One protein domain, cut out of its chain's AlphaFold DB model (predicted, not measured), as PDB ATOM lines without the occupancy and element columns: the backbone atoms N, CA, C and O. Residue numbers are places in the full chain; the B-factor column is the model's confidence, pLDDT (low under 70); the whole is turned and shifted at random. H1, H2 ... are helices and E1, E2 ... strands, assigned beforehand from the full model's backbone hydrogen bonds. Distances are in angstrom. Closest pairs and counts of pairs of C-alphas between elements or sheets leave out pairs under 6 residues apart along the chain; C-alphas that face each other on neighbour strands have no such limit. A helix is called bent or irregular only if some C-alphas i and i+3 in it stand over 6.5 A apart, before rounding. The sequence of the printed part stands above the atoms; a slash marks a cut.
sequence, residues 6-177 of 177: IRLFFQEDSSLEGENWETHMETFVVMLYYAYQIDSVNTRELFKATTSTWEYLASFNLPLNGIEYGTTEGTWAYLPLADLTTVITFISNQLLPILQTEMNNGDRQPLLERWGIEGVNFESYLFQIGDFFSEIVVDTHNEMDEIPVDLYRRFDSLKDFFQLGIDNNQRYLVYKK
ATOM      1  N   ILE A   6      78.296   5.019  70.135       83.88
ATOM      2  CA  ILE A   6      78.823   6.019  71.054       83.88
ATOM      3  C   ILE A   6      77.759   7.092  71.289       83.88
ATOM      4  O   ILE A   6      77.122   7.574  70.351       83.88
ATOM      5  N   ARG A   7      77.552   7.456  72.554       87.75
ATOM      6  CA  ARG A   7      76.642   8.527  72.960       87.75
ATOM      7  C   ARG A   7      77.334   9.466  73.940       87.75
ATOM      8  O   ARG A   7      77.894   9.016  74.938       87.75
ATOM      9  N   LEU A   8      77.221  10.757  73.665       87.94
ATOM     10  CA  LEU A   8      77.650  11.867  74.503       87.94
ATOM     11  C   LEU A   8      76.406  12.589  75.022       87.94
ATOM     12  O   LEU A   8      75.468  12.814  74.257       87.94
ATOM     13  N   PHE A   9      76.373  12.945  76.302       86.44
ATOM     14  CA  PHE A   9      75.294  13.776  76.840       86.44
ATOM     15  C   PHE A   9      75.723  14.535  78.089       86.44
ATOM     16  O   PHE A   9      76.514  14.036  78.896       86.44
ATOM     17  N   PHE A  10      75.180  15.737  78.257       77.75
ATOM     18  CA  PHE A  10      75.384  16.535  79.461       77.75
ATOM     19  C   PHE A  10      74.663  15.903  80.645       77.75
ATOM     20  O   PHE A  10      73.532  15.428  80.525       77.75
ATOM     21  N   GLN A  11      75.330  15.865  81.798       67.75
ATOM     22  CA  GLN A  11      74.687  15.414  83.023       67.75
ATOM     23  C   GLN A  11      73.801  16.546  83.558       67.75
ATOM     24  O   GLN A  11      74.267  17.380  84.328       67.75
ATOM     25  N   GLU A  12      72.526  16.557  83.173       53.66
ATOM     26  CA  GLU A  12      71.481  17.256  83.924       53.66
ATOM     27  C   GLU A  12      70.581  16.243  84.640       53.66
ATOM     28  O   GLU A  12      70.332  15.135  84.161       53.66
ATOM     29  N   ASP A  13      70.175  16.606  85.854       41.50
ATOM     30  CA  ASP A  13      69.478  15.789  86.842       41.50
ATOM     31  C   ASP A  13      68.425  14.823  86.262       41.50
ATOM     32  O   ASP A  13      67.383  15.213  85.741       41.50
ATOM     33  N   SER A  14      68.642  13.525  86.492       38.25
ATOM     34  CA  SER A  14      67.644  12.436  86.511       38.25
ATOM     35  C   SER A  14      66.777  12.156  85.270       38.25
ATOM     36  O   SER A  14      66.052  11.160  85.274       38.25
ATOM     37  N   SER A  15      66.870  12.931  84.190       44.25
ATOM     38  CA  SER A  15      66.140  12.670  82.947       44.25
ATOM     39  C   SER A  15      67.101  12.692  81.763       44.25
ATOM     40  O   SER A  15      67.856  13.634  81.559       44.25
ATOM     41  N   LEU A  16      67.098  11.628  80.962       48.31
ATOM     42  CA  LEU A  16      67.889  11.494  79.732       48.31
ATOM     43  C   LEU A  16      67.395  12.441  78.605       48.31
ATOM     44  O   LEU A  16      67.542  12.111  77.430       48.31
ATOM     45  N   GLU A  17      66.770  13.571  78.955       47.75
ATOM     46  CA  GLU A  17      66.127  14.542  78.056       47.75
ATOM     47  C   GLU A  17      67.036  15.731  77.687       47.75
ATOM     48  O   GLU A  17      66.607  16.628  76.968       47.75
ATOM     49  N   GLY A  18      68.297  15.734  78.134       55.50
ATOM     50  CA  GLY A  18      69.290  16.730  77.727       55.50
ATOM     51  C   GLY A  18      69.780  16.557  76.282       55.50
ATOM     52  O   GLY A  18      69.656  15.480  75.681       55.50
ATOM     53  N   GLU A  19      70.377  17.623  75.739       70.19
ATOM     54  CA  GLU A  19      71.040  17.589  74.433       70.19
ATOM     55  C   GLU A  19      72.088  16.469  74.401       70.19
ATOM     56  O   GLU A  19      72.938  16.338  75.289       70.19
ATOM     57  N   ASN A  20      71.981  15.610  73.389       84.12
ATOM     58  CA  ASN A  20      72.842  14.453  73.214       84.12
ATOM     59  C   ASN A  20      73.386  14.403  71.791       84.12
ATOM     60  O   ASN A  20      72.748  14.850  70.839       84.12
ATOM     61  N   TRP A  21      74.573  13.826  71.666       91.75
ATOM     62  CA  TRP A  21      75.155  13.468  70.388       91.75
ATOM     63  C   TRP A  21      75.342  11.957  70.351       91.75
ATOM     64  O   TRP A  21      75.844  11.362  71.307       91.75
ATOM     65  N   GLU A  22      74.928  11.310  69.266       90.44
ATOM     66  CA  GLU A  22      75.134   9.878  69.090       90.44
ATOM     67  C   GLU A  22      75.535   9.520  67.664       90.44
ATOM     68  O   GLU A  22      75.079  10.112  66.685       90.44
ATOM     69  N   THR A  23      76.365   8.488  67.548       88.75
ATOM     70  CA  THR A  23      76.672   7.852  66.270       88.75
ATOM     71  C   THR A  23      76.973   6.370  66.473       88.75
ATOM     72  O   THR A  23      77.260   5.914  67.580       88.75
ATOM     73  N   HIS A  24      76.898   5.603  65.391       87.06
ATOM     74  CA  HIS A  24      77.370   4.224  65.367       87.06
ATOM     75  C   HIS A  24      78.890   4.178  65.535       87.06
ATOM     76  O   HIS A  24      79.590   5.074  65.055       87.06
ATOM     77  N   MET A  25      79.394   3.156  66.230       84.62
ATOM     78  CA  MET A  25      80.833   2.999  66.470       84.62
ATOM     79  C   MET A  25      81.610   2.861  65.158       84.62
ATOM     80  O   MET A  25      82.676   3.449  65.014       84.62
ATOM     81  N   GLU A  26      81.050   2.156  64.179       82.38
ATOM     82  CA  GLU A  26      81.640   1.971  62.854       82.38
ATOM     83  C   GLU A  26      81.796   3.319  62.136       82.38
ATOM     84  O   GLU A  26      82.892   3.682  61.710       82.38
ATOM     85  N   THR A  27      80.733   4.127  62.108       87.38
ATOM     86  CA  THR A  27      80.778   5.483  61.550       87.38
ATOM     87  C   THR A  27      81.757   6.382  62.302       87.38
ATOM     88  O   THR A  27      82.492   7.152  61.689       87.38
ATOM     89  N   PHE A  28      81.786   6.303  63.635       89.12
ATOM     90  CA  PHE A  28      82.724   7.083  64.440       89.12
ATOM     91  C   PHE A  28      84.178   6.770  64.073       89.12
ATOM     92  O   PHE A  28      85.023   7.657  64.017       89.12
ATOM     93  N   VAL A  29      84.470   5.516  63.763       88.25
ATOM     94  CA  VAL A  29      85.813   5.088  63.386       88.25
ATOM     95  C   VAL A  29      86.170   5.542  61.970       88.25
ATOM     96  O   VAL A  29      87.296   5.986  61.753       88.25
ATOM     97  N   VAL A  30      85.209   5.566  61.041       90.31
ATOM     98  CA  VAL A  30      85.377   6.235  59.736       90.31
ATOM     99  C   VAL A  30      85.656   7.732  59.922       90.31
ATOM    100  O   VAL A  30      86.574   8.261  59.292       90.31
ATOM    101  N   MET A  31      84.938   8.412  60.827       93.69
ATOM    102  CA  MET A  31      85.208   9.816  61.173       93.69
ATOM    103  C   MET A  31      86.643   9.999  61.685       93.69
ATOM    104  O   MET A  31      87.355  10.880  61.205       93.69
ATOM    105  N   LEU A  32      87.088   9.169  62.635       93.69
ATOM    106  CA  LEU A  32      88.446   9.241  63.177       93.69
ATOM    107  C   LEU A  32      89.505   8.992  62.108       93.69
ATOM    108  O   LEU A  32      90.499   9.710  62.066       93.69
ATOM    109  N   TYR A  33      89.307   7.999  61.241       93.19
ATOM    110  CA  TYR A  33      90.272   7.711  60.188       93.19
ATOM    111  C   TYR A  33      90.342   8.844  59.159       93.19
ATOM    112  O   TYR A  33      91.439   9.267  58.802       93.19
ATOM    113  N   TYR A  34      89.199   9.412  58.758       94.94
ATOM    114  CA  TYR A  34      89.171  10.595  57.897       94.94
ATOM    115  C   TYR A  34      89.926  11.772  58.535       94.94
ATOM    116  O   TYR A  34      90.784  12.381  57.898       94.94
ATOM    117  N   ALA A  35      89.657  12.064  59.811       96.81
ATOM    118  CA  ALA A  35      90.342  13.127  60.540       96.81
ATOM    119  C   ALA A  35      91.854  12.871  60.657       96.81
ATOM    120  O   ALA A  35      92.654  13.793  60.489       96.81
ATOM    121  N   TYR A  36      92.252  11.614  60.870       95.50
ATOM    122  CA  TYR A  36      93.650  11.206  60.985       95.50
ATOM    123  C   TYR A  36      94.452  11.485  59.709       95.50
ATOM    124  O   TYR A  36      95.603  11.907  59.801       95.50
ATOM    125  N   GLN A  37      93.844  11.301  58.528       93.62
ATOM    126  CA  GLN A  37      94.479  11.625  57.242       93.62
ATOM    127  C   GLN A  37      94.791  13.123  57.094       93.62
ATOM    128  O   GLN A  37      95.662  13.494  56.308       93.62
ATOM    129  N   ILE A  38      94.081  13.982  57.832       96.75
ATOM    130  CA  ILE A  38      94.248  15.437  57.802       96.75
ATOM    131  C   ILE A  38      95.250  15.878  58.874       96.75
ATOM    132  O   ILE A  38      96.210  16.581  58.564       96.75
ATOM    133  N   ASP A  39      95.048  15.455  60.124       97.25
ATOM    134  CA  ASP A  39      95.919  15.793  61.250       97.25
ATOM    135  C   ASP A  39      95.847  14.714  62.341       97.25
ATOM    136  O   ASP A  39      94.884  14.615  63.109       97.25
ATOM    137  N   SER A  40      96.897  13.901  62.439       94.31
ATOM    138  CA  SER A  40      96.960  12.792  63.391       94.31
ATOM    139  C   SER A  40      97.065  13.234  64.851       94.31
ATOM    140  O   SER A  40      96.641  12.494  65.740       94.31
ATOM    141  N   VAL A  41      97.603  14.425  65.129       94.56
ATOM    142  CA  VAL A  41      97.748  14.939  66.498       94.56
ATOM    143  C   VAL A  41      96.390  15.398  67.007       94.56
ATOM    144  O   VAL A  41      95.928  14.920  68.043       94.56
ATOM    145  N   ASN A  42      95.708  16.259  66.250       96.44
ATOM    146  CA  ASN A  42      94.398  16.770  66.650       96.44
ATOM    147  C   ASN A  42      93.305  15.690  66.618       96.44
ATOM    148  O   ASN A  42      92.347  15.753  67.389       96.44
ATOM    149  N   THR A  43      93.479  14.639  65.815       96.06
ATOM    150  CA  THR A  43      92.584  13.474  65.840       96.06
ATOM    151  C   THR A  43      92.634  12.718  67.166       96.06
ATOM    152  O   THR A  43      91.609  12.220  67.629       96.06
ATOM    153  N   ARG A  44      93.788  12.659  67.840       93.69
ATOM    154  CA  ARG A  44      93.863  12.044  69.176       93.69
ATOM    155  C   ARG A  44      93.144  12.876  70.222       93.69
ATOM    156  O   ARG A  44      92.531  12.303  71.117       93.69
ATOM    157  N   GLU A  45      93.198  14.201  70.112       95.62
ATOM    158  CA  GLU A  45      92.430  15.086  70.993       95.62
ATOM    159  C   GLU A  45      90.926  14.926  70.754       95.62
ATOM    160  O   GLU A  45      90.164  14.804  71.712       95.62
ATOM    161  N   LEU A  46      90.502  14.796  69.491       96.44
ATOM    162  CA  LEU A  46      89.127  14.426  69.159       96.44
ATOM    163  C   LEU A  46      88.738  13.082  69.797       96.44
ATOM    164  O   LEU A  46      87.712  13.005  70.465       96.44
ATOM    165  N   PHE A  47      89.573  12.050  69.659       94.31
ATOM    166  CA  PHE A  47      89.321  10.740  70.262       94.31
ATOM    167  C   PHE A  47      89.204  10.810  71.792       94.31
ATOM    168  O   PHE A  47      88.287  10.217  72.366       94.31
ATOM    169  N   LYS A  48      90.087  11.563  72.460       94.06
ATOM    170  CA  LYS A  48      90.025  11.824  73.906       94.06
ATOM    171  C   LYS A  48      88.727  12.526  74.305       94.06
ATOM    172  O   LYS A  48      88.136  12.171  75.322       94.06
ATOM    173  N   ALA A  49      88.271  13.501  73.516       95.44
ATOM    174  CA  ALA A  49      87.022  14.220  73.768       95.44
ATOM    175  C   ALA A  49      85.795  13.312  73.659       95.44
ATOM    176  O   ALA A  49      84.788  13.533  74.324       95.44
ATOM    177  N   THR A  50      85.869  12.264  72.851       94.19
ATOM    178  CA  THR A  50      84.762  11.332  72.625       94.19
ATOM    179  C   THR A  50      84.908  10.015  73.387       94.19
ATOM    180  O   THR A  50      84.118   9.111  73.167       94.19
ATOM    181  N   THR A  51      85.900   9.859  74.265       92.06
ATOM    182  CA  THR A  51      86.140   8.601  74.995       92.06
ATOM    183  C   THR A  51      85.973   8.815  76.492       92.06
ATOM    184  O   THR A  51      86.336   9.862  77.028       92.06
ATOM    185  N   SER A  52      85.398   7.824  77.175       92.88
ATOM    186  CA  SER A  52      85.258   7.869  78.630       92.88
ATOM    187  C   SER A  52      86.620   7.769  79.326       92.88
ATOM    188  O   SER A  52      87.576   7.211  78.786       92.88
ATOM    189  N   THR A  53      86.717   8.294  80.543       93.75
ATOM    190  CA  THR A  53      87.966   8.322  81.309       93.75
ATOM    191  C   THR A  53      88.473   6.913  81.590       93.75
ATOM    192  O   THR A  53      89.648   6.634  81.362       93.75
ATOM    193  N   TRP A  54      87.591   6.015  82.042       93.62
ATOM    194  CA  TRP A  54      87.974   4.629  82.307       93.62
ATOM    195  C   TRP A  54      88.480   3.940  81.040       93.62
ATOM    196  O   TRP A  54      89.530   3.304  81.062       93.62
ATOM    197  N   GLU A  55      87.759   4.101  79.931       90.62
ATOM    198  CA  GLU A  55      88.100   3.434  78.679       90.62
ATOM    199  C   GLU A  55      89.421   3.933  78.105       90.62
ATOM    200  O   GLU A  55      90.257   3.125  77.717       90.62
ATOM    201  N   TYR A  56      89.655   5.246  78.116       91.81
ATOM    202  CA  TYR A  56      90.920   5.797  77.645       91.81
ATOM    203  C   TYR A  56      92.101   5.274  78.473       91.81
ATOM    204  O   TYR A  56      93.116   4.852  77.925       91.81
ATOM    205  N   LEU A  57      91.977   5.258  79.803       93.19
ATOM    206  CA  LEU A  57      93.048   4.754  80.661       93.19
ATOM    207  C   LEU A  57      93.282   3.249  80.461       93.19
ATOM    208  O   LEU A  57      94.433   2.822  80.392       93.19
ATOM    209  N   ALA A  58      92.209   2.462  80.335       90.94
ATOM    210  CA  ALA A  58      92.286   1.020  80.127       90.94
ATOM    211  C   ALA A  58      92.910   0.662  78.768       90.94
ATOM    212  O   ALA A  58      93.851  -0.129  78.734       90.94
ATOM    213  N   SER A  59      92.447   1.280  77.674       88.88
ATOM    214  CA  SER A  59      92.972   1.053  76.321       88.88
ATOM    215  C   SER A  59      94.463   1.362  76.220       88.88
ATOM    216  O   SER A  59      95.197   0.625  75.585       88.88
ATOM    217  N   PHE A  60      94.947   2.411  76.889       89.75
ATOM    218  CA  PHE A  60      96.350   2.830  76.791       89.75
ATOM    219  C   PHE A  60      97.233   2.306  77.936       89.75
ATOM    220  O   PHE A  60      98.350   2.793  78.117       89.75
ATOM    221  N   ASN A  61      96.760   1.323  78.716       89.94
ATOM    222  CA  ASN A  61      97.469   0.762  79.875       89.94
ATOM    223  C   ASN A  61      97.991   1.831  80.861       89.94
ATOM    224  O   ASN A  61      99.082   1.713  81.428       89.94
ATOM    225  N   LEU A  62      97.213   2.894  81.067       93.06
ATOM    226  CA  LEU A  62      97.527   3.972  81.999       93.06
ATOM    227  C   LEU A  62      97.003   3.646  83.411       93.06
ATOM    228  O   LEU A  62      96.048   2.881  83.564       93.06
ATOM    229  N   PRO A  63      97.587   4.227  84.479       94.94
ATOM    230  CA  PRO A  63      97.129   3.976  85.844       94.94
ATOM    231  C   PRO A  63      95.668   4.397  86.065       94.94
ATOM    232  O   PRO A  63      95.330   5.571  85.922       94.94
ATOM    233  N   LEU A  64      94.817   3.451  86.482       92.31
ATOM    234  CA  LEU A  64      93.394   3.704  86.752       92.31
ATOM    235  C   LEU A  64      93.148   4.507  88.037       92.31
ATOM    236  O   LEU A  64      92.134   5.184  88.136       92.31
ATOM    237  N   ASN A  65      94.049   4.449  89.024       92.12
ATOM    238  CA  ASN A  65      93.981   5.242  90.265       92.12
ATOM    239  C   ASN A  65      92.607   5.233  90.977       92.12
ATOM    240  O   ASN A  65      92.198   6.242  91.543       92.12
ATOM    241  N   GLY A  66      91.905   4.094  90.967       89.44
ATOM    242  CA  GLY A  66      90.581   3.947  91.589       89.44
ATOM    243  C   GLY A  66      89.392   4.270  90.678       89.44
ATOM    244  O   GLY A  66      88.257   4.130  91.112       89.44
ATOM    245  N   ILE A  67      89.630   4.648  89.419       91.69
ATOM    246  CA  ILE A  67      88.581   4.814  88.407       91.69
ATOM    247  C   ILE A  67      88.133   3.431  87.928       91.69
ATOM    248  O   ILE A  67      88.931   2.648  87.407       91.69
ATOM    249  N   GLU A  68      86.842   3.141  88.079       90.81
ATOM    250  CA  GLU A  68      86.240   1.846  87.753       90.81
ATOM    251  C   GLU A  68      85.204   1.951  86.628       90.81
ATOM    252  O   GLU A  68      84.515   2.966  86.470       90.81
ATOM    253  N   TYR A  69      85.062   0.866  85.862       86.19
ATOM    254  CA  TYR A  69      84.076   0.757  84.790       86.19
ATOM    255  C   TYR A  69      82.650   0.934  85.321       86.19
ATOM    256  O   TYR A  69      82.276   0.355  86.339       86.19
ATOM    257  N   GLY A  70      81.831   1.707  84.605       80.62
ATOM    258  CA  GLY A  70      80.414   1.899  84.928       80.62
ATOM    259  C   GLY A  70      80.131   2.837  86.107       80.62
ATOM    260  O   GLY A  70      78.965   3.099  86.396       80.62
ATOM    261  N   THR A  71      81.161   3.378  86.763       86.81
ATOM    262  CA  THR A  71      81.007   4.469  87.738       86.81
ATOM    263  C   THR A  71      80.858   5.814  87.029       86.81
ATOM    264  O   THR A  71      81.348   5.982  85.915       86.81
ATOM    265  N   THR A  72      80.227   6.800  87.678       84.88
ATOM    266  CA  THR A  72      80.121   8.166  87.130       84.88
ATOM    267  C   THR A  72      81.494   8.761  86.813       84.88
ATOM    268  O   THR A  72      81.661   9.411  85.788       84.88
ATOM    269  N   GLU A  73      82.493   8.512  87.665       86.31
ATOM    270  CA  GLU A  73      83.864   8.967  87.422       86.31
ATOM    271  C   GLU A  73      84.462   8.339  86.159       86.31
ATOM    272  O   GLU A  73      85.067   9.036  85.346       86.31
ATOM    273  N   GLY A  74      84.230   7.038  85.967       88.75
ATOM    274  CA  GLY A  74      84.678   6.305  84.791       88.75
ATOM    275  C   GLY A  74      83.981   6.715  83.495       88.75
ATOM    276  O   GLY A  74      84.613   6.632  82.444       88.75
ATOM    277  N   THR A  75      82.726   7.177  83.552       91.31
ATOM    278  CA  THR A  75      81.930   7.549  82.370       91.31
ATOM    279  C   THR A  75      82.106   8.999  81.921       91.31
ATOM    280  O   THR A  75      81.664   9.337  80.823       91.31
ATOM    281  N   TRP A  76      82.764   9.869  82.692       91.94
ATOM    282  CA  TRP A  76      83.115  11.212  82.217       91.94
ATOM    283  C   TRP A  76      84.007  11.161  80.985       91.94
ATOM    284  O   TRP A  76      84.918  10.335  80.923       91.94
ATOM    285  N   ALA A  77      83.814  12.096  80.054       92.81
ATOM    286  CA  ALA A  77      84.773  12.321  78.980       92.81
ATOM    287  C   ALA A  77      86.189  12.538  79.536       92.81
ATOM    288  O   ALA A  77      86.372  13.256  80.527       92.81
ATOM    289  N   TYR A  78      87.172  11.897  78.899       94.31
ATOM    290  CA  TYR A  78      88.570  11.961  79.312       94.31
ATOM    291  C   TYR A  78      89.155  13.365  79.125       94.31
ATOM    292  O   TYR A  78      89.863  13.862  80.002       94.31
ATOM    293  N   LEU A  79      88.839  14.026  78.005       92.75
ATOM    294  CA  LEU A  79      89.297  15.391  77.751       92.75
ATOM    295  C   LEU A  79      88.519  16.403  78.619       92.75
ATOM    296  O   LEU A  79      87.284  16.386  78.625       92.75
ATOM    297  N   PRO A  80      89.198  17.302  79.356       90.69
ATOM    298  CA  PRO A  80      88.523  18.332  80.137       90.69
ATOM    299  C   PRO A  80      87.959  19.445  79.239       90.69
ATOM    300  O   PRO A  80      88.452  19.694  78.141       90.69
ATOM    301  N   LEU A  81      86.961  20.182  79.746       90.44
ATOM    302  CA  LEU A  81      86.294  21.266  79.001       90.44
ATOM    303  C   LEU A  81      87.260  22.329  78.473       90.44
ATOM    304  O   LEU A  81      87.079  22.820  77.364       90.44
ATOM    305  N   ALA A  82      88.292  22.665  79.253       90.75
ATOM    306  CA  ALA A  82      89.280  23.676  78.882       90.75
ATOM    307  C   ALA A  82      90.052  23.323  77.597       90.75
ATOM    308  O   ALA A  82      90.486  24.224  76.884       90.75
ATOM    309  N   ASP A  83      90.177  22.032  77.283       94.56
ATOM    310  CA  ASP A  83      90.934  21.552  76.126       94.56
ATOM    311  C   ASP A  83      90.037  21.325  74.891       94.56
ATOM    312  O   ASP A  83      90.540  21.145  73.779       94.56
ATOM    313  N   LEU A  84      88.704  21.410  75.035       95.38
ATOM    314  CA  LEU A  84      87.761  21.249  73.918       95.38
ATOM    315  C   LEU A  84      87.920  22.313  72.836       95.38
ATOM    316  O   LEU A  84      87.631  22.039  71.672       95.38
ATOM    317  N   THR A  85      88.400  23.512  73.177       96.31
ATOM    318  CA  THR A  85      88.624  24.575  72.189       96.31
ATOM    319  C   THR A  85      89.568  24.120  71.076       96.31
ATOM    320  O   THR A  85      89.345  24.466  69.915       96.31
ATOM    321  N   THR A  86      90.573  23.296  71.386       96.88
ATOM    322  CA  THR A  86      91.473  22.714  70.379       96.88
ATOM    323  C   THR A  86      90.712  21.802  69.417       96.88
ATOM    324  O   THR A  86      90.860  21.927  68.202       96.88
ATOM    325  N   VAL A  87      89.837  20.941  69.941       97.94
ATOM    326  CA  VAL A  87      89.037  20.003  69.139       97.94
ATOM    327  C   VAL A  87      88.019  20.744  68.270       97.94
ATOM    328  O   VAL A  87      87.923  20.480  67.072       97.94
ATOM    329  N   ILE A  88      87.310  21.726  68.832       98.31
ATOM    330  CA  ILE A  88      86.367  22.575  68.087       98.31
ATOM    331  C   ILE A  88      87.093  23.330  66.971       98.31
ATOM    332  O   ILE A  88      86.594  23.398  65.847       98.31
ATOM    333  N   THR A  89      88.284  23.864  67.256       98.38
ATOM    334  CA  THR A  89      89.113  24.566  66.267       98.38
ATOM    335  C   THR A  89      89.540  23.627  65.146       98.38
ATOM    336  O   THR A  89      89.459  24.001  63.977       98.38
ATOM    337  N   PHE A  90      89.955  22.402  65.472       98.56
ATOM    338  CA  PHE A  90      90.303  21.394  64.476       98.56
ATOM    339  C   PHE A  90      89.116  21.059  63.563       98.56
ATOM    340  O   PHE A  90      89.248  21.125  62.338       98.56
ATOM    341  N   ILE A  91      87.940  20.791  64.141       98.62
ATOM    342  CA  ILE A  91      86.731  20.514  63.359       98.62
ATOM    343  C   ILE A  91      86.377  21.715  62.468       98.62
ATOM    344  O   ILE A  91      86.191  21.558  61.262       98.62
ATOM    345  N   SER A  92      86.333  22.918  63.040       98.50
ATOM    346  CA  SER A  92      85.844  24.125  62.360       98.50
ATOM    347  C   SER A  92      86.786  24.644  61.278       98.50
ATOM    348  O   SER A  92      86.325  25.117  60.242       98.50
ATOM    349  N   ASN A  93      88.099  24.568  61.506       98.38
ATOM    350  CA  ASN A  93      89.085  25.212  60.636       98.38
ATOM    351  C   ASN A  93      89.770  24.244  59.672       98.38
ATOM    352  O   ASN A  93      90.368  24.703  58.702       98.38
ATOM    353  N   GLN A  94      89.709  22.933  59.926       98.31
ATOM    354  CA  GLN A  94      90.337  21.930  59.062       98.31
ATOM    355  C   GLN A  94      89.306  20.965  58.475       98.31
ATOM    356  O   GLN A  94      89.140  20.928  57.258       98.31
ATOM    357  N   LEU A  95      88.564  20.235  59.315       98.25
ATOM    358  CA  LEU A  95      87.684  19.161  58.835       98.25
ATOM    359  C   LEU A  95      86.507  19.685  58.005       98.25
ATOM    360  O   LEU A  95      86.334  19.275  56.857       98.25
ATOM    361  N   LEU A  96      85.713  20.611  58.552       98.25
ATOM    362  CA  LEU A  96      84.526  21.130  57.866       98.25
ATOM    363  C   LEU A  96      84.866  21.856  56.553       98.25
ATOM    364  O   LEU A  96      84.192  21.584  55.560       98.25
ATOM    365  N   PRO A  97      85.905  22.716  56.465       98.19
ATOM    366  CA  PRO A  97      86.269  23.355  55.199       98.19
ATOM    367  C   PRO A  97      86.713  22.370  54.109       98.19
ATOM    368  O   PRO A  97      86.371  22.562  52.937       98.19
ATOM    369  N   ILE A  98      87.445  21.310  54.474       97.38
ATOM    370  CA  ILE A  98      87.864  20.265  53.528       97.38
ATOM    371  C   ILE A  98      86.633  19.501  53.029       97.38
ATOM    372  O   ILE A  98      86.401  19.452  51.821       97.38
ATOM    373  N   LEU A  99      85.787  19.012  53.939       96.44
ATOM    374  CA  LEU A  99      84.554  18.297  53.593       96.44
ATOM    375  C   LEU A  99      83.603  19.161  52.753       96.44
ATOM    376  O   LEU A  99      83.041  18.690  51.767       96.44
ATOM    377  N   GLN A 100      83.465  20.449  53.077       96.00
ATOM    378  CA  GLN A 100      82.660  21.391  52.297       96.00
ATOM    379  C   GLN A 100      83.200  21.549  50.870       96.00
ATOM    380  O   GLN A 100      82.421  21.636  49.917       96.00
ATOM    381  N   THR A 101      84.524  21.583  50.709       96.00
ATOM    382  CA  THR A 101      85.170  21.645  49.392       96.00
ATOM    383  C   THR A 101      84.892  20.374  48.592       96.00
ATOM    384  O   THR A 101      84.491  20.462  47.433       96.00
ATOM    385  N   GLU A 102      85.022  19.198  49.209       92.94
ATOM    386  CA  GLU A 102      84.697  17.908  48.585       92.94
ATOM    387  C   GLU A 102      83.219  17.839  48.169       92.94
ATOM    388  O   GLU A 102      82.898  17.508  47.024       92.94
ATOM    389  N   MET A 103      82.310  18.272  49.046       90.94
ATOM    390  CA  MET A 103      80.878  18.357  48.754       90.94
ATOM    391  C   MET A 103      80.569  19.280  47.570       90.94
ATOM    392  O   MET A 103      79.731  18.923  46.736       90.94
ATOM    393  N   ASN A 104      81.233  20.440  47.496       91.75
ATOM    394  CA  ASN A 104      81.077  21.424  46.420       91.75
ATOM    395  C   ASN A 104      81.623  20.915  45.082       91.75
ATOM    396  O   ASN A 104      81.068  21.236  44.033       91.75
ATOM    397  N   ASN A 105      82.662  20.082  45.121       92.12
ATOM    398  CA  ASN A 105      83.195  19.391  43.949       92.12
ATOM    399  C   ASN A 105      82.303  18.225  43.489       92.12
ATOM    400  O   ASN A 105      82.591  17.595  42.474       92.12
ATOM    401  N   GLY A 106      81.213  17.948  44.212       84.00
ATOM    402  CA  GLY A 106      80.302  16.856  43.905       84.00
ATOM    403  C   GLY A 106      80.846  15.489  44.301       84.00
ATOM    404  O   GLY A 106      80.334  14.494  43.795       84.00
ATOM    405  N   ASP A 107      81.841  15.421  45.195       86.44
ATOM    406  CA  ASP A 107      82.328  14.142  45.700       86.44
ATOM    407  C   ASP A 107      81.198  13.433  46.463       86.44
ATOM    408  O   ASP A 107      80.546  13.980  47.365       86.44
ATOM    409  N   ARG A 108      80.906  12.227  45.995       84.56
ATOM    410  CA  ARG A 108      79.916  11.291  46.529       84.56
ATOM    411  C   ARG A 108      80.504   9.885  46.579       84.56
ATOM    412  O   ARG A 108      79.743   8.945  46.789       84.56
ATOM    413  N   GLN A 109      81.806   9.744  46.316       86.88
ATOM    414  CA  GLN A 109      82.440   8.444  46.361       86.88
ATOM    415  C   GLN A 109      82.401   7.949  47.812       86.88
ATOM    416  O   GLN A 109      82.739   8.718  48.720       86.88
ATOM    417  N   PRO A 110      81.968   6.701  48.033       86.62
ATOM    418  CA  PRO A 110      82.093   6.063  49.329       86.62
ATOM    419  C   PRO A 110      83.562   6.078  49.801       86.62
ATOM    420  O   PRO A 110      84.496   5.873  49.017       86.62
ATOM    421  N   LEU A 111      83.795   6.433  51.063       88.06
ATOM    422  CA  LEU A 111      85.131   6.650  51.613       88.06
ATOM    423  C   LEU A 111      85.979   5.372  51.686       88.06
ATOM    424  O   LEU A 111      87.172   5.436  51.385       88.06
ATOM    425  N   LEU A 112      85.404   4.220  52.043       86.38
ATOM    426  CA  LEU A 112      86.139   2.950  52.069       86.38
ATOM    427  C   LEU A 112      86.580   2.555  50.659       86.38
ATOM    428  O   LEU A 112      87.731   2.152  50.478       86.38
ATOM    429  N   GLU A 113      85.717   2.739  49.657       86.62
ATOM    430  CA  GLU A 113      86.083   2.585  48.245       86.62
ATOM    431  C   GLU A 113      87.228   3.538  47.858       86.62
ATOM    432  O   GLU A 113      88.250   3.104  47.319       86.62
ATOM    433  N   ARG A 114      87.115   4.829  48.202       86.75
ATOM    434  CA  ARG A 114      88.144   5.851  47.930       86.75
ATOM    435  C   ARG A 114      89.503   5.495  48.540       86.75
ATOM    436  O   ARG A 114      90.542   5.815  47.960       86.75
ATOM    437  N   TRP A 115      89.513   4.847  49.700       87.81
ATOM    438  CA  TRP A 115      90.731   4.395  50.371       87.81
ATOM    439  C   TRP A 115      91.219   3.015  49.904       87.81
ATOM    440  O   TRP A 115      92.281   2.572  50.343       87.81
ATOM    441  N   GLY A 116      90.489   2.344  49.008       84.56
ATOM    442  CA  GLY A 116      90.823   1.011  48.509       84.56
ATOM    443  C   GLY A 116      90.628  -0.102  49.544       84.56
ATOM    444  O   GLY A 116      91.357  -1.092  49.511       84.56
ATOM    445  N   ILE A 117      89.687   0.075  50.476       81.06
ATOM    446  CA  ILE A 117      89.399  -0.843  51.594       81.06
ATOM    447  C   ILE A 117      88.071  -1.598  51.370       81.06
ATOM    448  O   ILE A 117      87.664  -2.415  52.190       81.06
ATOM    449  N   GLU A 118      87.388  -1.364  50.249       73.00
ATOM    450  CA  GLU A 118      86.147  -2.069  49.910       73.00
ATOM    451  C   GLU A 118      86.338  -3.600  49.941       73.00
ATOM    452  O   GLU A 118      87.286  -4.145  49.369       73.00
ATOM    453  N   GLY A 119      85.447  -4.301  50.650       66.81
ATOM    454  CA  GLY A 119      85.505  -5.757  50.828       66.81
ATOM    455  C   GLY A 119      86.617  -6.259  51.763       66.81
ATOM    456  O   GLY A 119      86.827  -7.470  51.871       66.81
ATOM    457  N   VAL A 120      87.335  -5.358  52.443       70.56
ATOM    458  CA  VAL A 120      88.304  -5.679  53.500       70.56
ATOM    459  C   VAL A 120      87.693  -5.349  54.862       70.56
ATOM    460  O   VAL A 120      86.977  -4.365  55.027       70.56
ATOM    461  N   ASN A 121      87.997  -6.165  55.874       78.44
ATOM    462  CA  ASN A 121      87.623  -5.871  57.255       78.44
ATOM    463  C   ASN A 121      88.331  -4.574  57.712       78.44
ATOM    464  O   ASN A 121      89.555  -4.547  57.869       78.44
ATOM    465  N   PHE A 122      87.559  -3.495  57.887       80.69
ATOM    466  CA  PHE A 122      88.087  -2.159  58.178       80.69
ATOM    467  C   PHE A 122      88.805  -2.086  59.532       80.69
ATOM    468  O   PHE A 122      89.871  -1.484  59.616       80.69
ATOM    469  N   GLU A 123      88.298  -2.766  60.564       79.25
ATOM    470  CA  GLU A 123      88.996  -2.928  61.849       79.25
ATOM    471  C   GLU A 123      90.398  -3.533  61.653       79.25
ATOM    472  O   GLU A 123      91.390  -2.991  62.138       79.25
ATOM    473  N   SER A 124      90.508  -4.610  60.873       80.81
ATOM    474  CA  SER A 124      91.788  -5.260  60.574       80.81
ATOM    475  C   SER A 124      92.731  -4.330  59.812       80.81
ATOM    476  O   SER A 124      93.936  -4.337  60.062       80.81
ATOM    477  N   TYR A 125      92.199  -3.521  58.892       84.75
ATOM    478  CA  TYR A 125      92.979  -2.512  58.177       84.75
ATOM    479  C   TYR A 125      93.527  -1.439  59.132       84.75
ATOM    480  O   TYR A 125      94.718  -1.130  59.099       84.75
ATOM    481  N   LEU A 126      92.695  -0.922  60.036       85.75
ATOM    482  CA  LEU A 126      93.107   0.064  61.039       85.75
ATOM    483  C   LEU A 126      94.132  -0.506  62.021       85.75
ATOM    484  O   LEU A 126      95.121   0.158  62.334       85.75
ATOM    485  N   PHE A 127      93.958  -1.761  62.438       83.25
ATOM    486  CA  PHE A 127      94.939  -2.458  63.264       83.25
ATOM    487  C   PHE A 127      96.303  -2.572  62.560       83.25
ATOM    488  O   PHE A 127      97.344  -2.431  63.201       83.25
ATOM    489  N   GLN A 128      96.319  -2.778  61.237       84.25
ATOM    490  CA  GLN A 128      97.551  -2.832  60.440       84.25
ATOM    491  C   GLN A 128      98.221  -1.468  60.247       84.25
ATOM    492  O   GLN A 128      99.451  -1.416  60.201       84.25
ATOM    493  N   ILE A 129      97.450  -0.378  60.145       83.56
ATOM    494  CA  ILE A 129      98.008   0.986  60.168       83.56
ATOM    495  C   ILE A 129      98.775   1.215  61.477       83.56
ATOM    496  O   ILE A 129      99.829   1.854  61.472       83.56
ATOM    497  N   GLY A 130      98.272   0.657  62.581       77.56
ATOM    498  CA  GLY A 130      98.849   0.804  63.909       77.56
ATOM    499  C   GLY A 130      98.569   2.184  64.504       77.56
ATOM    500  O   GLY A 130      97.531   2.793  64.249       77.56
ATOM    501  N   ASP A 131      99.504   2.685  65.308       82.31
ATOM    502  CA  ASP A 131      99.373   3.934  66.061       82.31
ATOM    503  C   ASP A 131      98.341   3.862  67.206       82.31
ATOM    504  O   ASP A 131      98.402   2.932  68.000       82.31
ATOM    505  N   PHE A 132      97.422   4.826  67.359       83.94
ATOM    506  CA  PHE A 132      96.418   4.759  68.426       83.94
ATOM    507  C   PHE A 132      95.241   3.858  68.061       83.94
ATOM    508  O   PHE A 132      94.489   3.477  68.951       83.94
ATOM    509  N   PHE A 133      95.104   3.491  66.781       86.06
ATOM    510  CA  PHE A 133      94.050   2.600  66.305       86.06
ATOM    511  C   PHE A 133      94.228   1.156  66.787       86.06
ATOM    512  O   PHE A 133      93.224   0.464  66.911       86.06
ATOM    513  N   SER A 134      95.446   0.713  67.137       81.56
ATOM    514  CA  SER A 134      95.651  -0.609  67.759       81.56
ATOM    515  C   SER A 134      94.978  -0.737  69.124       81.56
ATOM    516  O   SER A 134      94.680  -1.847  69.555       81.56
ATOM    517  N   GLU A 135      94.721   0.395  69.782       79.31
ATOM    518  CA  GLU A 135      94.111   0.467  71.112       79.31
ATOM    519  C   GLU A 135      92.600   0.751  71.057       79.31
ATOM    520  O   GLU A 135      91.911   0.717  72.085       79.31
ATOM    521  N   ILE A 136      92.062   1.042  69.865       76.06
ATOM    522  CA  ILE A 136      90.625   1.203  69.655       76.06
ATOM    523  C   ILE A 136      90.061  -0.166  69.290       76.06
ATOM    524  O   ILE A 136      90.199  -0.628  68.163       76.06
ATOM    525  N   VAL A 137      89.383  -0.806  70.238       64.44
ATOM    526  CA  VAL A 137      88.601  -2.008  69.939       64.44
ATOM    527  C   VAL A 137      87.347  -1.569  69.191       64.44
ATOM    528  O   VAL A 137      86.507  -0.858  69.753       64.44
ATOM    529  N   VAL A 138      87.223  -1.961  67.924       64.75
ATOM    530  CA  VAL A 138      86.052  -1.636  67.109       64.75
ATOM    531  C   VAL A 138      85.446  -2.914  66.590       64.75
ATOM    532  O   VAL A 138      85.959  -3.515  65.664       64.75
ATOM    533  N   ASP A 139      84.292  -3.274  67.126       60.88
ATOM    534  CA  ASP A 139      83.557  -4.427  66.636       60.88
ATOM    535  C   ASP A 139      82.794  -4.083  65.337       60.88
ATOM    536  O   ASP A 139      81.566  -3.952  65.336       60.88
ATOM    537  N   THR A 140      83.521  -3.842  64.232       57.84
ATOM    538  CA  THR A 140      82.927  -3.510  62.925       57.84
ATOM    539  C   THR A 140      82.439  -4.781  62.236       57.84
ATOM    540  O   THR A 140      83.072  -5.306  61.320       57.84
ATOM    541  N   HIS A 141      81.286  -5.294  62.658       54.59
ATOM    542  CA  HIS A 141      80.630  -6.400  61.952       54.59
ATOM    543  C   HIS A 141      80.015  -5.979  60.609       54.59
ATOM    544  O   HIS A 141      79.600  -6.842  59.837       54.59
ATOM    545  N   ASN A 142      79.933  -4.673  60.329       52.34
ATOM    546  CA  ASN A 142      79.269  -4.140  59.148       52.34
ATOM    547  C   ASN A 142      80.209  -3.267  58.317       52.34
ATOM    548  O   ASN A 142      80.868  -2.363  58.830       52.34
ATOM    549  N   GLU A 143      80.190  -3.520  57.013       56.25
ATOM    550  CA  GLU A 143      80.701  -2.642  55.964       56.25
ATOM    551  C   GLU A 143      79.837  -1.367  55.949       56.25
ATOM    552  O   GLU A 143      78.807  -1.309  55.280       56.25
ATOM    553  N   MET A 144      80.182  -0.362  56.760       63.94
ATOM    554  CA  MET A 144      79.587   0.969  56.630       63.94
ATOM    555  C   MET A 144      80.530   1.857  55.841       63.94
ATOM    556  O   MET A 144      81.609   2.206  56.316       63.94
ATOM    557  N   ASP A 145      80.089   2.214  54.643       69.62
ATOM    558  CA  ASP A 145      80.781   3.153  53.786       69.62
ATOM    559  C   ASP A 145      80.047   4.501  53.814       69.62
ATOM    560  O   ASP A 145      78.899   4.615  53.377       69.62
ATOM    561  N   GLU A 146      80.675   5.502  54.426       81.94
ATOM    562  CA  GLU A 146      80.122   6.854  54.547       81.94
ATOM    563  C   GLU A 146      80.551   7.698  53.342       81.94
ATOM    564  O   GLU A 146      81.584   7.451  52.720       81.94
ATOM    565  N   ILE A 147      79.791   8.750  53.045       86.56
ATOM    566  CA  ILE A 147      80.158   9.755  52.039       86.56
ATOM    567  C   ILE A 147      80.510  11.091  52.716       86.56
ATOM    568  O   ILE A 147      80.051  11.357  53.833       86.56
ATOM    569  N   PRO A 148      81.265  11.993  52.056       89.19
ATOM    570  CA  PRO A 148      81.714  13.249  52.669       89.19
ATOM    571  C   PRO A 148      80.600  14.108  53.294       89.19
ATOM    572  O   PRO A 148      80.798  14.728  54.337       89.19
ATOM    573  N   VAL A 149      79.397  14.126  52.707       91.12
ATOM    574  CA  VAL A 149      78.262  14.894  53.257       91.12
ATOM    575  C   VAL A 149      77.767  14.357  54.603       91.12
ATOM    576  O   VAL A 149      77.315  15.143  55.441       91.12
ATOM    577  N   ASP A 150      77.865  13.052  54.841       91.94
ATOM    578  CA  ASP A 150      77.446  12.456  56.107       91.94
ATOM    579  C   ASP A 150      78.488  12.719  57.195       91.94
ATOM    580  O   ASP A 150      78.126  13.133  58.301       91.94
ATOM    581  N   LEU A 151      79.781  12.632  56.856       94.25
ATOM    582  CA  LEU A 151      80.847  13.059  57.764       94.25
ATOM    583  C   LEU A 151      80.732  14.543  58.119       94.25
ATOM    584  O   LEU A 151      80.837  14.885  59.296       94.25
ATOM    585  N   TYR A 152      80.453  15.415  57.142       95.62
ATOM    586  CA  TYR A 152      80.257  16.848  57.381       95.62
ATOM    587  C   TYR A 152      79.197  17.084  58.457       95.62
ATOM    588  O   TYR A 152      79.467  17.744  59.457       95.62
ATOM    589  N   ARG A 153      78.003  16.498  58.297       94.69
ATOM    590  CA  ARG A 153      76.892  16.677  59.248       94.69
ATOM    591  C   ARG A 153      77.242  16.194  60.651       94.69
ATOM    592  O   ARG A 153      76.822  16.808  61.625       94.69
ATOM    593  N   ARG A 154      77.985  15.091  60.756       95.44
ATOM    594  CA  ARG A 154      78.371  14.499  62.044       95.44
ATOM    595  C   ARG A 154      79.443  15.306  62.756       95.44
ATOM    596  O   ARG A 154      79.363  15.463  63.969       95.44
ATOM    597  N   PHE A 155      80.424  15.820  62.019       97.50
ATOM    598  CA  PHE A 155      81.418  16.727  62.579       97.50
ATOM    599  C   PHE A 155      80.795  18.057  62.994       97.50
ATOM    600  O   PHE A 155      81.111  18.550  64.072       97.50
ATOM    601  N   ASP A 156      79.887  18.606  62.186       97.31
ATOM    602  CA  ASP A 156      79.205  19.863  62.491       97.31
ATOM    603  C   ASP A 156      78.361  19.739  63.768       97.31
ATOM    604  O   ASP A 156      78.528  20.531  64.694       97.31
ATOM    605  N   SER A 157      77.568  18.666  63.887       96.25
ATOM    606  CA  SER A 157      76.774  18.407  65.094       96.25
ATOM    607  C   SER A 157      77.625  18.080  66.325       96.25
ATOM    608  O   SER A 157      77.267  18.470  67.434       96.25
ATOM    609  N   LEU A 158      78.763  17.397  66.160       96.69
ATOM    610  CA  LEU A 158      79.695  17.128  67.260       96.69
ATOM    611  C   LEU A 158      80.368  18.417  67.752       96.69
ATOM    612  O   LEU A 158      80.524  18.622  68.955       96.69
ATOM    613  N   LYS A 159      80.748  19.298  66.823       97.19
ATOM    614  CA  LYS A 159      81.301  20.623  67.120       97.19
ATOM    615  C   LYS A 159      80.286  21.474  67.881       97.19
ATOM    616  O   LYS A 159      80.660  22.066  68.889       97.19
ATOM    617  N   ASP A 160      79.024  21.492  67.454       95.50
ATOM    618  CA  ASP A 160      77.956  22.207  68.162       95.50
ATOM    619  C   ASP A 160      77.736  21.636  69.575       95.50
ATOM    620  O   ASP A 160      77.653  22.398  70.538       95.50
ATOM    621  N   PHE A 161      77.749  20.305  69.725       94.94
ATOM    622  CA  PHE A 161      77.676  19.653  71.035       94.94
ATOM    623  C   PHE A 161      78.822  20.098  71.958       94.94
ATOM    624  O   PHE A 161      78.581  20.505  73.092       94.94
ATOM    625  N   PHE A 162      80.074  20.080  71.493       95.94
ATOM    626  CA  PHE A 162      81.201  20.542  72.310       95.94
ATOM    627  C   PHE A 162      81.115  22.030  72.650       95.94
ATOM    628  O   PHE A 162      81.437  22.409  73.778       95.94
ATOM    629  N   GLN A 163      80.668  22.865  71.707       95.50
ATOM    630  CA  GLN A 163      80.495  24.295  71.938       95.50
ATOM    631  C   GLN A 163      79.474  24.555  73.051       95.50
ATOM    632  O   GLN A 163      79.761  25.337  73.955       95.50
ATOM    633  N   LEU A 164      78.350  23.832  73.059       92.12
ATOM    634  CA  LEU A 164      77.355  23.932  74.127       92.12
ATOM    635  C   LEU A 164      77.950  23.612  75.506       92.12
ATOM    636  O   LEU A 164      77.683  24.311  76.482       92.12
ATOM    637  N   GLY A 165      78.796  22.580  75.582       90.56
ATOM    638  CA  GLY A 165      79.475  22.203  76.822       90.56
ATOM    639  C   GLY A 165      80.396  23.296  77.362       90.56
ATOM    640  O   GLY A 165      80.442  23.518  78.574       90.56
ATOM    641  N   ILE A 166      81.098  24.009  76.476       93.25
ATOM    642  CA  ILE A 166      81.910  25.174  76.847       93.25
ATOM    643  C   ILE A 166      81.014  26.327  77.305       93.25
ATOM    644  O   ILE A 166      81.241  26.873  78.385       93.25
ATOM    645  N   ASP A 167      79.998  26.675  76.515       92.62
ATOM    646  CA  ASP A 167      79.131  27.834  76.758       92.62
ATOM    647  C   ASP A 167      78.385  27.720  78.094       92.62
ATOM    648  O   ASP A 167      78.259  28.702  78.831       92.62
ATOM    649  N   ASN A 168      77.963  26.504  78.449       89.81
ATOM    650  CA  ASN A 168      77.276  26.221  79.706       89.81
ATOM    651  C   ASN A 168      78.225  25.835  80.852       89.81
ATOM    652  O   ASN A 168      77.768  25.642  81.980       89.81
ATOM    653  N   ASN A 169      79.534  25.709  80.596       90.19
ATOM    654  CA  ASN A 169      80.515  25.168  81.542       90.19
ATOM    655  C   ASN A 169      80.075  23.804  82.128       90.19
ATOM    656  O   ASN A 169      80.169  23.551  83.333       90.19
ATOM    657  N   GLN A 170      79.558  22.924  81.265       89.00
ATOM    658  CA  GLN A 170      78.970  21.633  81.623       89.00
ATOM    659  C   GLN A 170      79.810  20.474  81.089       89.00
ATOM    660  O   GLN A 170      80.031  20.345  79.887       89.00
ATOM    661  N   ARG A 171      80.255  19.582  81.985       87.19
ATOM    662  CA  ARG A 171      80.890  18.317  81.584       87.19
ATOM    663  C   ARG A 171      79.840  17.355  81.025       87.19
ATOM    664  O   ARG A 171      78.668  17.415  81.395       87.19
ATOM    665  N   TYR A 172      80.281  16.419  80.191       91.06
ATOM    666  CA  TYR A 172      79.426  15.400  79.590       91.06
ATOM    667  C   TYR A 172      79.978  13.991  79.798       91.06
ATOM    668  O   TYR A 172      81.183  13.766  79.956       91.06
ATOM    669  N   LEU A 173      79.053  13.041  79.800       90.88
ATOM    670  CA  LEU A 173      79.322  11.623  79.940       90.88
ATOM    671  C   LEU A 173      79.444  10.975  78.560       90.88
ATOM    672  O   LEU A 173      78.811  11.416  77.599       90.88
ATOM    673  N   VAL A 174      80.228   9.903  78.485       90.31
ATOM    674  CA  VAL A 174      80.451   9.092  77.290       90.31
ATOM    675  C   VAL A 174      80.016   7.663  77.580       90.31
ATOM    676  O   VAL A 174      80.505   7.030  78.515       90.31
ATOM    677  N   TYR A 175      79.120   7.138  76.750       86.06
ATOM    678  CA  TYR A 175      78.677   5.751  76.814       86.06
ATOM    679  C   TYR A 175      78.916   5.063  75.484       86.06
ATOM    680  O   TYR A 175      78.528   5.580  74.438       86.06
ATOM    681  N   LYS A 176      79.476   3.857  75.556       76.94
ATOM    682  CA  LYS A 176      79.456   2.890  74.463       76.94
ATOM    683  C   LYS A 176      78.432   1.815  74.816       76.94
ATOM    684  O   LYS A 176      78.521   1.209  75.883       76.94
ATOM    685  N   LYS A 177      77.394   1.696  73.994       64.12
ATOM    686  CA  LYS A 177      76.313   0.707  74.130       64.12
ATOM    687  C   LYS A 177      76.432  -0.358  73.067       64.12
ATOM    688  O   LYS A 177      76.915   0.022  71.982       64.12
TER     689      LYS A 177
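This is residues 6 to 177 of the 177 residues of an uncharacterized protein of Dokdonia pacifica (UniProt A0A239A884). Two long helices, H5 and H8, lie side by side and run opposite ways, and H8 covers one face of a small antiparallel sheet of three strands, in the order E2, E1, E3. The helical hairpin of H1 and H2 packs on H5, chiefly through H2; the short H3 and H4 sit together near one end of the long axis, the short H6 lies at the other, and H7 lies on the side of H1 away from H5. The printed part has 172 residues, with two strands, eight helices and a last strand in that order along the chain, and is mostly helix. It is compact, with a radius of gyration of the C-alphas of 16.1 A and spans of 44 by 32 by 28 A.

E1, residues 6 to 10, and E2, residues 20 to 24, form an antiparallel hairpin at 176 degrees, with N 8 and O 21 within hydrogen-bond range at 2.8 A. E3, residues 172 to 176, is antiparallel to E1 at 159 degrees, with N 7 and O 175 at 2.8 A. H8, residues 148 to 167, is on one face of this sheet, two layers, at a height over the sheet of 10.0 A; its closest C-alphas to E2 are those of Leu 158 and Trp 21, 6.6 A apart. H1, residues 25 to 38, is on the same face and stands up from the sheet. H1 and H2, residues 40 to 49, form a helical hairpin and touch at Tyr 36 and Thr 43, C-alphas 5.5 A apart, at a shallow tilt of 34 degrees, only just short of steep. The hub is H5, residues 81 to 104. It touches H8 at a shallow tilt of 25 degrees, opposite ways, the closest C-alphas being those of Ile 88 and Lys 159, 5.5 A apart. With residues 84 to 90 alone it touches H2, at Val 87 and Leu 46, C-alphas 5.6 A apart. H1 and H5 only just touch, with 3 pairs of C-alphas within 8 A, the closest being those of Ala 35 and Leu 95, 6.8 A apart. H3, residues 53 to 59, touches H4, residues 72 to 75, at Trp 54 and Gly 74, C-alphas 4.5 A apart. H6, residues 111 to 114, is close to H8 but not clearly touching, with the C-alphas of Leu 111 and Pro 148 7.5 A apart. H7, residues 122 to 129, is near H1. Every O i to N i+4 pair is within hydrogen-bond range in H3, H7 and H8, against 9 of 10 in H1, 4 of 6 in H2 and 15 of 20 in H5; H4 and H6 are too short for such a pair.

E1 begins at C-alpha 6 (78.823, 6.019, 71.054), and E3 ends at C-alpha 176 (79.456, 2.890, 74.463). H5 measures 33.0 A from C-alpha 81 (86.294, 21.266, 79.001) to C-alpha 104, with a kink of 25 degrees near residue 90; it is irregular, but only just, with C-alphas 82 and 85 6.8 A apart. H8 measures 28.3 A and H1 20.2 A.

The C-alphas of Gly 66 and Asn 105 are the two farthest apart, 50.6 A. The printed part has no cut. The links from H3 to H4 and from H7 to H8 are long, with 12 and 18 residues. The mean pLDDT of the printed part is 86.5; residues 11 to 18, 119, 137 to 145 and 177 are under 70.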